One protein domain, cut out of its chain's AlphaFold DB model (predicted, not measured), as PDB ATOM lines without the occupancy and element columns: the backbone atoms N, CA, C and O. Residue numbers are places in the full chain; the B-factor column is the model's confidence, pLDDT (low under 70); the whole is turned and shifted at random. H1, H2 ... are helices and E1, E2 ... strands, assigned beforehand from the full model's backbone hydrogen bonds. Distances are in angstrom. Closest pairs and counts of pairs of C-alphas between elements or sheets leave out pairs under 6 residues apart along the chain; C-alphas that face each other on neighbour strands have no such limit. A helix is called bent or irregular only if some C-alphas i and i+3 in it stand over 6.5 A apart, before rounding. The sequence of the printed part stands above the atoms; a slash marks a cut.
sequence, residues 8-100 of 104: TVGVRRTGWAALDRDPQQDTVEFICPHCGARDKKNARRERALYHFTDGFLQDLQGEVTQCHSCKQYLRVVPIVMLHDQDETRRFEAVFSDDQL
ATOM      1  N   THR A   8      96.221  70.254  89.978       91.88
ATOM      2  CA  THR A   8      94.905  70.187  89.335       91.88
ATOM      3  C   THR A   8      94.549  71.539  88.760       91.88
ATOM      4  O   THR A   8      94.877  72.569  89.342       91.88
ATOM      5  N   VAL A   9      93.783  71.548  87.678       91.31
ATOM      6  CA  VAL A   9      93.223  72.788  87.144       91.31
ATOM      7  C   VAL A   9      92.115  73.298  88.059       91.31
ATOM      8  O   VAL A   9      91.346  72.516  88.628       91.31
ATOM      9  N   GLY A  10      92.075  74.618  88.228       92.12
ATOM     10  CA  GLY A  10      91.009  75.319  88.929       92.12
ATOM     11  C   GLY A  10      90.265  76.266  88.008       92.12
ATOM     12  O   GLY A  10      90.836  76.801  87.063       92.12
ATOM     13  N   VAL A  11      89.000  76.517  88.317       91.69
ATOM     14  CA  VAL A  11      88.133  77.403  87.547       91.69
ATOM     15  C   VAL A  11      87.573  78.478  88.463       91.69
ATOM     16  O   VAL A  11      86.886  78.182  89.438       91.69
ATOM     17  N   ARG A  12      87.861  79.737  88.146       90.44
ATOM     18  CA  ARG A  12      87.263  80.914  88.768       90.44
ATOM     19  C   ARG A  12      86.182  81.451  87.843       90.44
ATOM     20  O   ARG A  12      86.482  82.096  86.841       90.44
ATOM     21  N   ARG A  13      84.925  81.201  88.189       86.88
ATOM     22  CA  ARG A  13      83.778  81.779  87.483       86.88
ATOM     23  C   ARG A  13      83.478  83.136  88.099       86.88
ATOM     24  O   ARG A  13      83.100  83.213  89.264       86.88
ATOM     25  N   THR A  14      83.671  84.193  87.330       78.44
ATOM     26  CA  THR A  14      83.321  85.561  87.710       78.44
ATOM     27  C   THR A  14      82.417  86.143  86.626       78.44
ATOM     28  O   THR A  14      82.377  85.637  85.515       78.44
ATOM     29  N   GLY A  15      81.611  87.156  86.925       74.50
ATOM     30  CA  GLY A  15      80.855  87.860  85.883       74.50
ATOM     31  C   GLY A  15      81.683  89.009  85.316       74.50
ATOM     32  O   GLY A  15      82.480  89.598  86.042       74.50
ATOM     33  N   TRP A  16      81.437  89.428  84.072       67.62
ATOM     34  CA  TRP A  16      82.042  90.655  83.514       67.62
ATOM     35  C   TRP A  16      81.906  91.878  84.443       67.62
ATOM     36  O   TRP A  16      82.845  92.651  84.611       67.62
ATOM     37  N   ALA A  17      80.764  92.023  85.121       64.62
ATOM     38  CA  ALA A  17      80.513  93.107  86.078       64.62
ATOM     39  C   ALA A  17      81.267  92.966  87.423       64.62
ATOM     40  O   ALA A  17      81.201  93.865  88.263       64.62
ATOM     41  N   ALA A  18      81.947  91.843  87.656       65.75
ATOM     42  CA  ALA A  18      82.700  91.537  88.872       65.75
ATOM     43  C   ALA A  18      84.226  91.521  88.650       65.75
ATOM     44  O   ALA A  18      84.973  91.270  89.589       65.75
ATOM     45  N   LEU A  19      84.691  91.866  87.444       67.38
ATOM     46  CA  LEU A  19      86.106  91.871  87.055       67.38
ATOM     47  C   LEU A  19      87.022  92.737  87.936       67.38
ATOM     48  O   LEU A  19      88.204  92.419  88.069       67.38
ATOM     49  N   ASP A  20      86.489  93.825  88.496       69.12
ATOM     50  CA  ASP A  20      87.227  94.786  89.335       69.12
ATOM     51  C   ASP A  20      87.015  94.550  90.843       69.12
ATOM     52  O   ASP A  20      87.510  95.297  91.681       69.12
ATOM     53  N   ARG A  21      86.248  93.518  91.225       71.75
ATOM     54  CA  ARG A  21      85.985  93.224  92.640       71.75
ATOM     55  C   ARG A  21      87.161  92.508  93.291       71.75
ATOM     56  O   ARG A  21      87.964  91.845  92.632       71.75
ATOM     57  N   ASP A  22      87.213  92.616  94.620       73.88
ATOM     58  CA  ASP A  22      88.194  91.905  95.433       73.88
ATOM     59  C   ASP A  22      88.150  90.396  95.117       73.88
ATOM     60  O   ASP A  22      87.077  89.784  95.197       73.88
ATOM     61  N   PRO A  23      89.290  89.778  94.762       74.81
ATOM     62  CA  PRO A  23      89.326  88.387  94.336       74.81
ATOM     63  C   PRO A  23      88.857  87.403  95.409       74.81
ATOM     64  O   PRO A  23      88.372  86.333  95.060       74.81
ATOM     65  N   GLN A  24      88.927  87.751  96.695       77.81
ATOM     66  CA  GLN A  24      88.457  86.891  97.783       77.81
ATOM     67  C   GLN A  24      86.934  86.728  97.807       77.81
ATOM     68  O   GLN A  24      86.439  85.831  98.491       77.81
ATOM     69  N   GLN A  25      86.195  87.568  97.072       79.56
ATOM     70  CA  GLN A  25      84.753  87.406  96.871       79.56
ATOM     71  C   GLN A  25      84.421  86.314  95.848       79.56
ATOM     72  O   GLN A  25      83.303  85.801  95.853       79.56
ATOM     73  N   ASP A  26      85.381  85.937  95.001       84.25
ATOM     74  CA  ASP A  26      85.220  84.860  94.035       84.25
ATOM     75  C   ASP A  26      85.713  83.523  94.598       84.25
ATOM     76  O   ASP A  26      86.613  83.437  95.444       84.25
ATOM     77  N   THR A  27      85.156  82.441  94.061       89.06
ATOM     78  CA  THR A  27      85.579  81.077  94.381       89.06
ATOM     79  C   THR A  27      86.252  80.409  93.193       89.06
ATOM     80  O   THR A  27      85.826  80.560  92.050       89.06
ATOM     81  N   VAL A  28      87.286  79.629  93.489       91.31
ATOM     82  CA  VAL A  28      87.946  78.709  92.567       91.31
ATOM     83  C   VAL A  28      87.424  77.305  92.842       91.31
ATOM     84  O   VAL A  28      87.603  76.784  93.946       91.31
ATOM     85  N   GLU A  29      86.797  76.701  91.844       92.56
ATOM     86  CA  GLU A  29      86.331  75.315  91.846       92.56
ATOM     87  C   GLU A  29      87.409  74.399  91.261       92.56
ATOM     88  O   GLU A  29      88.085  74.769  90.305       92.56
ATOM     89  N   PHE A  30      87.591  73.207  91.822       92.31
ATOM     90  CA  PHE A  30      88.568  72.230  91.338       92.31
ATOM     91  C   PHE A  30      88.136  70.797  91.672       92.31
ATOM     92  O   PHE A  30      87.265  70.566  92.512       92.31
ATOM     93  N   ILE A  31      88.763  69.813  91.024       92.06
ATOM     94  CA  ILE A  31      88.597  68.392  91.346       92.06
ATOM     95  C   ILE A  31      89.857  67.923  92.064       92.06
ATOM     96  O   ILE A  31      90.970  68.158  91.612       92.06
ATOM     97  N   CYS A  32      89.708  67.273  93.213       91.94
ATOM     98  CA  CYS A  32      90.856  66.755  93.937       91.94
ATOM     99  C   CYS A  32      91.497  65.588  93.161       91.94
ATOM    100  O   CYS A  32      90.834  64.562  92.991       91.94
ATOM    101  N   PRO A  33      92.789  65.656  92.792       91.38
ATOM    102  CA  PRO A  33      93.453  64.578  92.058       91.38
ATOM    103  C   PRO A  33      93.692  63.330  92.925       91.38
ATOM    104  O   PRO A  33      93.957  62.256  92.402       91.38
ATOM    105  N   HIS A  34      93.580  63.446  94.254       90.25
ATOM    106  CA  HIS A  34      93.759  62.317  95.175       90.25
ATOM    107  C   HIS A  34      92.500  61.463  95.352       90.25
ATOM    108  O   HIS A  34      92.610  60.269  95.598       90.25
ATOM    109  N   CYS A  35      91.307  62.067  95.310       91.50
ATOM    110  CA  CYS A  35      90.052  61.373  95.645       91.50
ATOM    111  C   CYS A  35      88.903  61.603  94.656       91.50
ATOM    112  O   CYS A  35      87.828  61.040  94.841       91.50
ATOM    113  N   GLY A  36      89.086  62.449  93.640       90.25
ATOM    114  CA  GLY A  36      88.054  62.784  92.655       90.25
ATOM    115  C   GLY A  36      86.924  63.680  93.178       90.25
ATOM    116  O   GLY A  36      86.007  64.006  92.428       90.25
ATOM    117  N   ALA A  37      86.961  64.106  94.446       91.69
ATOM    118  CA  ALA A  37      85.943  64.993  94.999       91.69
ATOM    119  C   ALA A  37      86.017  66.388  94.360       91.69
ATOM    120  O   ALA A  37      87.098  66.971  94.252       91.69
ATOM    121  N   ARG A  38      84.859  66.943  93.984       92.94
ATOM    122  CA  ARG A  38      84.727  68.359  93.617       92.94
ATOM    123  C   ARG A  38      84.809  69.208  94.874       92.94
ATOM    124  O   ARG A  38      84.127  68.925  95.858       92.94
ATOM    125  N   ASP A  39      85.630  70.241  94.830       93.06
ATOM    126  CA  ASP A  39      85.899  71.101  95.970       93.06
ATOM    127  C   ASP A  39      86.080  72.556  95.519       93.06
ATOM    128  O   ASP A  39      86.204  72.851  94.327       93.06
ATOM    129  N   LYS A  40      86.050  73.483  96.473       93.19
ATOM    130  CA  LYS A  40      86.162  74.916  96.213       93.19
ATOM    131  C   LYS A  40      87.007  75.620  97.261       93.19
ATOM    132  O   LYS A  40      87.039  75.236  98.429       93.19
ATOM    133  N   LYS A  41      87.663  76.698  96.846       92.38
ATOM    134  CA  LYS A  41      88.393  77.620  97.725       92.38
ATOM    135  C   LYS A  41      88.115  79.066  97.326       92.38
ATOM    136  O   LYS A  41      87.726  79.321  96.194       92.38
ATOM    137  N   ASN A  42      88.393  80.018  98.208       90.31
ATOM    138  CA  ASN A  42      88.384  81.432  97.822       90.31
ATOM    139  C   ASN A  42      89.566  81.718  96.886       90.31
ATOM    140  O   ASN A  42      90.664  81.165  97.082       90.31
ATOM    141  N   ALA A  43      89.367  82.570  95.883       87.00
ATOM    142  CA  ALA A  43      90.481  83.059  95.081       87.00
ATOM    143  C   ALA A  43      91.327  84.020  95.932       87.00
ATOM    144  O   ALA A  43      90.800  84.792  96.726       87.00
ATOM    145  N   ARG A  44      92.656  83.953  95.813       87.94
ATOM    146  CA  ARG A  44      93.552  84.909  96.500       87.94
ATOM    147  C   ARG A  44      94.413  85.704  95.528       87.94
ATOM    148  O   ARG A  44      95.118  86.618  95.934       87.94
ATOM    149  N   ARG A  45      94.373  85.333  94.249       85.12
ATOM    150  CA  ARG A  45      95.161  85.935  93.174       85.12
ATOM    151  C   ARG A  45      94.365  87.066  92.530       85.12
ATOM    152  O   ARG A  45      93.233  86.862  92.080       85.12
ATOM    153  N   GLU A  46      94.966  88.248  92.484       84.81
ATOM    154  CA  GLU A  46      94.419  89.415  91.792       84.81
ATOM    155  C   GLU A  46      94.352  89.180  90.281       84.81
ATOM    156  O   GLU A  46      95.181  88.467  89.716       84.81
ATOM    157  N   ARG A  47      93.391  89.821  89.606       82.94
ATOM    158  CA  ARG A  47      93.209  89.700  88.150       82.94
ATOM    159  C   ARG A  47      94.464  90.083  87.359       82.94
ATOM    160  O   ARG A  47      94.734  89.465  86.338       82.94
ATOM    161  N   ALA A  48      95.248  91.053  87.834       84.69
ATOM    162  CA  ALA A  48      96.486  91.495  87.182       84.69
ATOM    163  C   ALA A  48      97.560  90.393  87.066       84.69
ATOM    164  O   ALA A  48      98.487  90.526  86.272       84.69
ATOM    165  N   LEU A  49      97.434  89.315  87.848       87.00
ATOM    166  CA  LEU A  49      98.338  88.164  87.831       87.00
ATOM    167  C   LEU A  49      97.896  87.071  86.842       87.00
ATOM    168  O   LEU A  49      98.596  86.072  86.692       87.00
ATOM    169  N   TYR A  50      96.736  87.239  86.201       87.50
ATOM    170  CA  TYR A  50      96.244  86.335  85.168       87.50
ATOM    171  C   TYR A  50      96.755  86.809  83.811       87.50
ATOM    172  O   TYR A  50      96.680  87.991  83.470       87.50
ATOM    173  N   HIS A  51      97.235  85.867  83.013       88.88
ATOM    174  CA  HIS A  51      97.744  86.104  81.672       88.88
ATOM    175  C   HIS A  51      96.854  85.401  80.653       88.88
ATOM    176  O   HIS A  51      96.347  84.312  80.911       88.88
ATOM    177  N   PHE A  52      96.622  86.041  79.507       87.81
ATOM    178  CA  PHE A  52      95.831  85.432  78.445       87.81
ATOM    179  C   PHE A  52      96.671  84.366  77.734       87.81
ATOM    180  O   PHE A  52      97.620  84.701  77.025       87.81
ATOM    181  N   THR A  53      96.312  83.102  77.939       84.38
ATOM    182  CA  THR A  53      97.043  81.919  77.471       84.38
ATOM    183  C   THR A  53      96.032  80.854  77.051       84.38
ATOM    184  O   THR A  53      94.990  80.705  77.688       84.38
ATOM    185  N   ASP A  54      96.293  80.152  75.946       80.81
ATOM    186  CA  ASP A  54      95.404  79.103  75.410       80.81
ATOM    187  C   ASP A  54      93.940  79.550  75.215       80.81
ATOM    188  O   ASP A  54      92.997  78.769  75.304       80.81
ATOM    189  N   GLY A  55      93.738  80.843  74.939       84.62
ATOM    190  CA  GLY A  55      92.417  81.424  74.702       84.62
ATOM    191  C   GLY A  55      91.627  81.798  75.960       84.62
ATOM    192  O   GLY A  55      90.481  82.223  75.815       84.62
ATOM    193  N   PHE A  56      92.214  81.684  77.156       88.00
ATOM    194  CA  PHE A  56      91.582  82.039  78.431       88.00
ATOM    195  C   PHE A  56      92.506  82.894  79.308       88.00
ATOM    196  O   PHE A  56      93.724  82.883  79.153       88.00
ATOM    197  N   LEU A  57      91.943  83.628  80.273       88.69
ATOM    198  CA  LEU A  57      92.744  84.270  81.319       88.69
ATOM    199  C   LEU A  57      93.150  83.226  82.361       88.69
ATOM    200  O   LEU A  57      92.293  82.640  83.016       88.69
ATOM    201  N   GLN A  58      94.450  83.000  82.528       90.94
ATOM    202  CA  GLN A  58      94.984  81.942  83.379       90.94
ATOM    203  C   GLN A  58      96.040  82.461  84.351       90.94
ATOM    204  O   GLN A  58      96.924  83.235  83.986       90.94
ATOM    205  N   ASP A  59      95.998  81.973  85.585       90.62
ATOM    206  CA  ASP A  59      97.104  82.094  86.526       90.62
ATOM    207  C   ASP A  59      97.949  80.815  86.518       90.62
ATOM    208  O   ASP A  59      97.544  79.779  87.049       90.62
ATOM    209  N   LEU A  60      99.144  80.906  85.931       89.31
ATOM    210  CA  LEU A  60     100.102  79.798  85.823       89.31
ATOM    211  C   LEU A  60     100.907  79.569  87.109       89.31
ATOM    212  O   LEU A  60     101.605  78.565  87.239       89.31
ATOM    213  N   GLN A  61     100.850  80.497  88.068       88.75
ATOM    214  CA  GLN A  61     101.506  80.296  89.358       88.75
ATOM    215  C   GLN A  61     100.649  79.412  90.267       88.75
ATOM    216  O   GLN A  61     101.188  78.567  90.992       88.75
ATOM    217  N   GLY A  62      99.329  79.580  90.189       89.12
ATOM    218  CA  GLY A  62      98.354  78.814  90.941       89.12
ATOM    219  C   GLY A  62      98.494  78.975  92.450       89.12
ATOM    220  O   GLY A  62      99.214  79.833  92.963       89.12
ATOM    221  N   GLU A  63      97.792  78.124  93.192       90.19
ATOM    222  CA  GLU A  63      97.706  78.235  94.646       90.19
ATOM    223  C   GLU A  63      97.655  76.865  95.325       90.19
ATOM    224  O   GLU A  63      96.924  75.968  94.906       90.19
ATOM    225  N   VAL A  64      98.397  76.701  96.421       91.75
ATOM    226  CA  VAL A  64      98.313  75.490  97.250       91.75
ATOM    227  C   VAL A  64      97.051  75.538  98.110       91.75
ATOM    228  O   VAL A  64      96.730  76.561  98.718       91.75
ATOM    229  N   THR A  65      96.345  74.414  98.179       93.25
ATOM    230  CA  THR A  65      95.169  74.230  99.030       93.25
ATOM    231  C   THR A  65      95.145  72.822  99.618       93.25
ATOM    232  O   THR A  65      95.932  71.953  99.242       93.25
ATOM    233  N   GLN A  66      94.242  72.595 100.564       94.56
ATOM    234  CA  GLN A  66      93.951  71.276 101.106       94.56
ATOM    235  C   GLN A  66      92.550  70.863 100.661       94.56
ATOM    236  O   GLN A  66      91.623  71.667 100.726       94.56
ATOM    237  N   CYS A  67      92.387  69.617 100.222       93.38
ATOM    238  CA  CYS A  67      91.062  69.088  99.921       93.38
ATOM    239  C   CYS A  67      90.258  68.907 101.215       93.38
ATOM    240  O   CYS A  67      90.718  68.261 102.159       93.38
ATOM    241  N   HIS A  68      89.028  69.411 101.257       94.38
ATOM    242  CA  HIS A  68      88.139  69.273 102.405       94.38
ATOM    243  C   HIS A  68      87.705  67.824 102.649       94.38
ATOM    244  O   HIS A  68      87.441  67.486 103.805       94.38
ATOM    245  N   SER A  69      87.673  66.982 101.610       93.56
ATOM    246  CA  SER A  69      87.265  65.573 101.693       93.56
ATOM    247  C   SER A  69      88.385  64.670 102.226       93.56
ATOM    248  O   SER A  69      88.274  64.143 103.329       93.56
ATOM    249  N   CYS A  70      89.505  64.543 101.504       93.69
ATOM    250  CA  CYS A  70      90.589  63.622 101.875       93.69
ATOM    251  C   CYS A  70      91.704  64.253 102.727       93.69
ATOM    252  O   CYS A  70      92.643  63.559 103.116       93.69
ATOM    253  N   LYS A  71      91.635  65.567 102.993       93.94
ATOM    254  CA  LYS A  71      92.629  66.347 103.759       93.94
ATOM    255  C   LYS A  71      94.053  66.330 103.185       93.94
ATOM    256  O   LYS A  71      94.983  66.801 103.840       93.94
ATOM    257  N   GLN A  72      94.236  65.850 101.954       92.94
ATOM    258  CA  GLN A  72      95.521  65.904 101.260       92.94
ATOM    259  C   GLN A  72      95.785  67.304 100.708       92.94
ATOM    260  O   GLN A  72      94.864  68.004 100.275       92.94
ATOM    261  N   TYR A  73      97.057  67.697 100.720       92.50
ATOM    262  CA  TYR A  73      97.510  68.923 100.076       92.50
ATOM    263  C   TYR A  73      97.630  68.712  98.565       92.50
ATOM    264  O   TYR A  73      98.020  67.644  98.081       92.50
ATOM    265  N   LEU A  74      97.265  69.749  97.824       93.00
ATOM    266  CA  LEU A  74      97.327  69.802  96.373       93.00
ATOM    267  C   LEU A  74      97.617  71.239  95.927       93.00
ATOM    268  O   LEU A  74      97.489  72.188  96.707       93.00
ATOM    269  N   ARG A  75      98.000  71.411  94.668       93.12
ATOM    270  CA  ARG A  75      98.205  72.723  94.059       93.12
ATOM    271  C   ARG A  75      97.209  72.913  92.927       93.12
ATOM    272  O   ARG A  75      97.111  72.084  92.036       93.12
ATOM    273  N   VAL A  76      96.459  74.003  92.977       92.88
ATOM    274  CA  VAL A  76      95.502  74.361  91.935       92.88
ATOM    275  C   VAL A  76      96.216  75.256  90.931       92.88
ATOM    276  O   VAL A  76      96.493  76.414  91.241       92.88
ATOM    277  N   VAL A  77      96.588  74.700  89.782       92.38
ATOM    278  CA  VAL A  77      97.335  75.359  88.710       92.38
ATOM    279  C   VAL A  77      97.094  74.637  87.367       92.38
ATOM    280  O   VAL A  77      97.146  73.407  87.337       92.38
ATOM    281  N   PRO A  78      96.859  75.364  86.261       91.19
ATOM    282  CA  PRO A  78      96.502  76.782  86.212       91.19
ATOM    283  C   PRO A  78      95.125  77.061  86.838       91.19
ATOM    284  O   PRO A  78      94.280  76.169  86.949       91.19
ATOM    285  N   ILE A  79      94.892  78.308  87.253       91.25
ATOM    286  CA  ILE A  79      93.547  78.789  87.604       91.25
ATOM    287  C   ILE A  79      92.995  79.556  86.408       91.25
ATOM    288  O   ILE A  79      93.527  80.606  86.055       91.25
ATOM    289  N   VAL A  80      91.934  79.044  85.794       90.94
ATOM    290  CA  VAL A  80      91.291  79.638  84.620       90.94
ATOM    291  C   VAL A  80      90.157  80.550  85.062       90.94
ATOM    292  O   VAL A  80      89.259  80.126  85.787       90.94
ATOM    293  N   MET A  81      90.194  81.806  84.635       89.69
ATOM    294  CA  MET A  81      89.146  82.787  84.878       89.69
ATOM    295  C   MET A  81      88.171  82.800  83.702       89.69
ATOM    296  O   MET A  81      88.576  82.994  82.556       89.69
ATOM    297  N   LEU A  82      86.890  82.602  84.004       88.88
ATOM    298  CA  LEU A  82      85.793  82.593  83.039       88.88
ATOM    299  C   LEU A  82      84.796  83.682  83.424       88.88
ATOM    300  O   LEU A  82      84.407  83.756  84.590       88.88
ATOM    301  N   HIS A  83      84.392  84.498  82.453       85.44
ATOM    302  CA  HIS A  83      83.612  85.725  82.651       85.44
ATOM    303  C   HIS A  83      82.175  85.626  82.134       85.44
ATOM    304  O   HIS A  83      81.322  86.436  82.510       85.44
ATOM    305  N   ASP A  84      81.927  84.678  81.228       82.38
ATOM    306  CA  ASP A  84      80.651  84.478  80.548       82.38
ATOM    307  C   ASP A  84      80.331  82.983  80.318       82.38
ATOM    308  O   ASP A  84      81.180  82.091  80.463       82.38
ATOM    309  N   GLN A  85      79.072  82.701  79.972       81.00
ATOM    310  CA  GLN A  85      78.590  81.367  79.628       81.00
ATOM    311  C   GLN A  85      79.247  80.794  78.364       81.00
ATOM    312  O   GLN A  85      79.459  79.583  78.310       81.00
ATOM    313  N   ASP A  86      79.612  81.614  77.373       85.00
ATOM    314  CA  ASP A  86      80.319  81.127  76.183       85.00
ATOM    315  C   ASP A  86      81.727  80.631  76.536       85.00
ATOM    316  O   ASP A  86      82.104  79.519  76.168       85.00
ATOM    317  N   GLU A  87      82.474  81.391  77.347       85.25
ATOM    318  CA  GLU A  87      83.789  80.965  77.846       85.25
ATOM    319  C   GLU A  87      83.678  79.699  78.695       85.25
ATOM    320  O   GLU A  87      84.486  78.788  78.544       85.25
ATOM    321  N   THR A  88      82.643  79.604  79.533       84.12
ATOM    322  CA  THR A  88      82.312  78.376  80.267       84.12
ATOM    323  C   THR A  88      82.125  77.192  79.338       84.12
ATOM    324  O   THR A  88      82.758  76.156  79.529       84.12
ATOM    325  N   ARG A  89      81.287  77.342  78.315       86.38
ATOM    326  CA  ARG A  89      80.987  76.267  77.375       86.38
ATOM    327  C   ARG A  89      82.224  75.856  76.583       86.38
ATOM    328  O   ARG A  89      82.441  74.670  76.364       86.38
ATOM    329  N   ARG A  90      83.045  76.823  76.165       85.62
ATOM    330  CA  ARG A  90      84.313  76.567  75.474       85.62
ATOM    331  C   ARG A  90      85.314  75.865  76.382       85.62
ATOM    332  O   ARG A  90      85.941  74.910  75.943       85.62
ATOM    333  N   PHE A  91      85.440  76.309  77.631       85.25
ATOM    334  CA  PHE A  91      86.305  75.669  78.613       85.25
ATOM    335  C   PHE A  91      85.867  74.225  78.850       85.25
ATOM    336  O   PHE A  91      86.678  73.318  78.724       85.25
ATOM    337  N   GLU A  92      84.580  73.992  79.099       83.00
ATOM    338  CA  GLU A  92      84.038  72.648  79.285       83.00
ATOM    339  C   GLU A  92      84.215  71.782  78.036       83.00
ATOM    340  O   GLU A  92      84.533  70.612  78.179       83.00
ATOM    341  N   ALA A  93      84.095  72.323  76.821       82.94
ATOM    342  CA  ALA A  93      84.353  71.567  75.594       82.94
ATOM    343  C   ALA A  93      85.828  71.147  75.452       82.94
ATOM    344  O   ALA A  93      86.099  70.024  75.041       82.94
ATOM    345  N   VAL A  94      86.771  72.021  75.818       75.69
ATOM    346  CA  VAL A  94      88.215  71.727  75.773       75.69
ATOM    347  C   VAL A  94      88.616  70.758  76.891       75.69
ATOM    348  O   VAL A  94      89.372  69.823  76.661       75.69
ATOM    349  N   PHE A  95      88.079  70.945  78.098       66.56
ATOM    350  CA  PHE A  95      88.451  70.164  79.282       66.56
ATOM    351  C   PHE A  95      87.654  68.864  79.459       66.56
ATOM    352  O   PHE A  95      88.114  67.961  80.157       66.56
ATOM    353  N   SER A  96      86.471  68.735  78.846       56.50
ATOM    354  CA  SER A  96      85.731  67.460  78.817       56.50
ATOM    355  C   SER A  96      86.409  66.434  77.913       56.50
ATOM    356  O   SER A  96      86.248  65.240  78.148       56.50
ATOM    357  N   ASP A  97      87.181  66.885  76.921       47.38
ATOM    358  CA  ASP A  97      87.967  66.007  76.048       47.38
ATOM    359  C   ASP A  97      89.283  65.570  76.721       47.38
ATOM    360  O   ASP A  97      89.725  64.438  76.551       47.38
ATOM    361  N   ASP A  98      89.858  66.397  77.603       44.16
ATOM    362  CA  ASP A  98      91.117  66.088  78.308       44.16
ATOM    363  C   ASP A  98      90.976  65.009  79.410       44.16
ATOM    364  O   ASP A  98      91.963  64.478  79.914       44.16
ATOM    365  N   GLN A  99      89.749  64.562  79.716       41.03
ATOM    366  CA  GLN A  99      89.528  63.295  80.437       41.03
ATOM    367  C   GLN A  99      90.021  62.062  79.640       41.03
ATOM    368  O   GLN A  99      90.056  60.965  80.199       41.03
ATOM    369  N   LEU A 100      90.418  62.219  78.368       34.38
ATOM    370  CA  LEU A 100      90.998  61.163  77.529       34.38
ATOM    371  C   LEU A 100      92.534  61.171  77.451       34.38
ATOM    372  O   LEU A 100      93.090  60.235  76.881       34.38
TER     373      LEU A 100
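This is residues 8 to 100 of the 104 residues of an uncharacterized protein of Acidobacteria bacterium (UniProt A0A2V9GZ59). A strongly twisted sheet of seven strands winds partway into a small, incompletely closed barrel: E1, E2 and E3 lie on one side of the long, bent strand E7 and E6 on the other, while edge strands E3 and E6 approach each other without pairing. The short hairpin E4-E5 extends the sheet from the later part of E7, and one helix, H1, lies over E7. The printed part has 93 residues, with seven named strands followed by one named helix; the sheet is branched and mixed, parallel at E1 and E7 and antiparallel at its other neighbour pairs, and the class is mixed, helices and strands. The whole is compact, with a radius of gyration of the C-alphas of 12.8 A and spans of 35 by 31 by 20 A.

Find C-alpha 8 at (94.905, 70.187, 89.335); E1 runs from there to residue 13, 16.2 A. Next come E2, residues 27 to 31, 13.4 A, and E3, residues 38 to 42, 14.2 A. E4 is residues 51 to 53, 6.0 A; E5 is 56 to 59, 9.8 A; E6 is 63 to 66, 10.2 A. E7, residues 73 to 82, begins at C-alpha 73 (97.510, 68.923, 100.076), spans 24.8 A and bends by 56 degrees at residue 78. H1, residues 85 to 100, spans 23.8 A and ends at C-alpha 100 (90.998, 61.163, 77.529).

Start at E1, parallel to E7, with N 10 and O 78 at 3.0 A. On the other side of E1 is antiparallel E2, with N 11 and O 29 at 2.8 A. E2 and E3 form a hairpin, with N 28 and O 41 at 2.8 A; E1, E2 and E3 are a meander, each strand the antiparallel neighbour of the one before. Look at E7 for staggered pairing: E6 pairs with residues 73 to 76, N 63 and O 76 at 2.9 A, and E5 with residues 79 to 81, N 81 and O 57 at 2.8 A. E4 and E5 form a hairpin, with N 51 and O 58 at 2.8 A. The closest C-alphas of E3 and E6, those of Lys 41 and Thr 65, are 7.7 A apart. H1 is on the sheet, over E7, at a height of 10.3 A, and runs along the strands, only just, at 29 degrees to E7 on the local plane. The closest C-alphas of E7 and H1, Leu 82 and Thr 88, are 6.1 A apart. In H1, 8 of 12 O i to N i+4 pairs are within hydrogen-bond range.

The farthest C-alphas, those of Asp 20 and Leu 100, are 35.8 A apart. The printed part has no cut. The link E1 to E2, 13 residues, is long. Expect low confidence, pLDDT under 70, at residues 16 to 20 and 95 to 100.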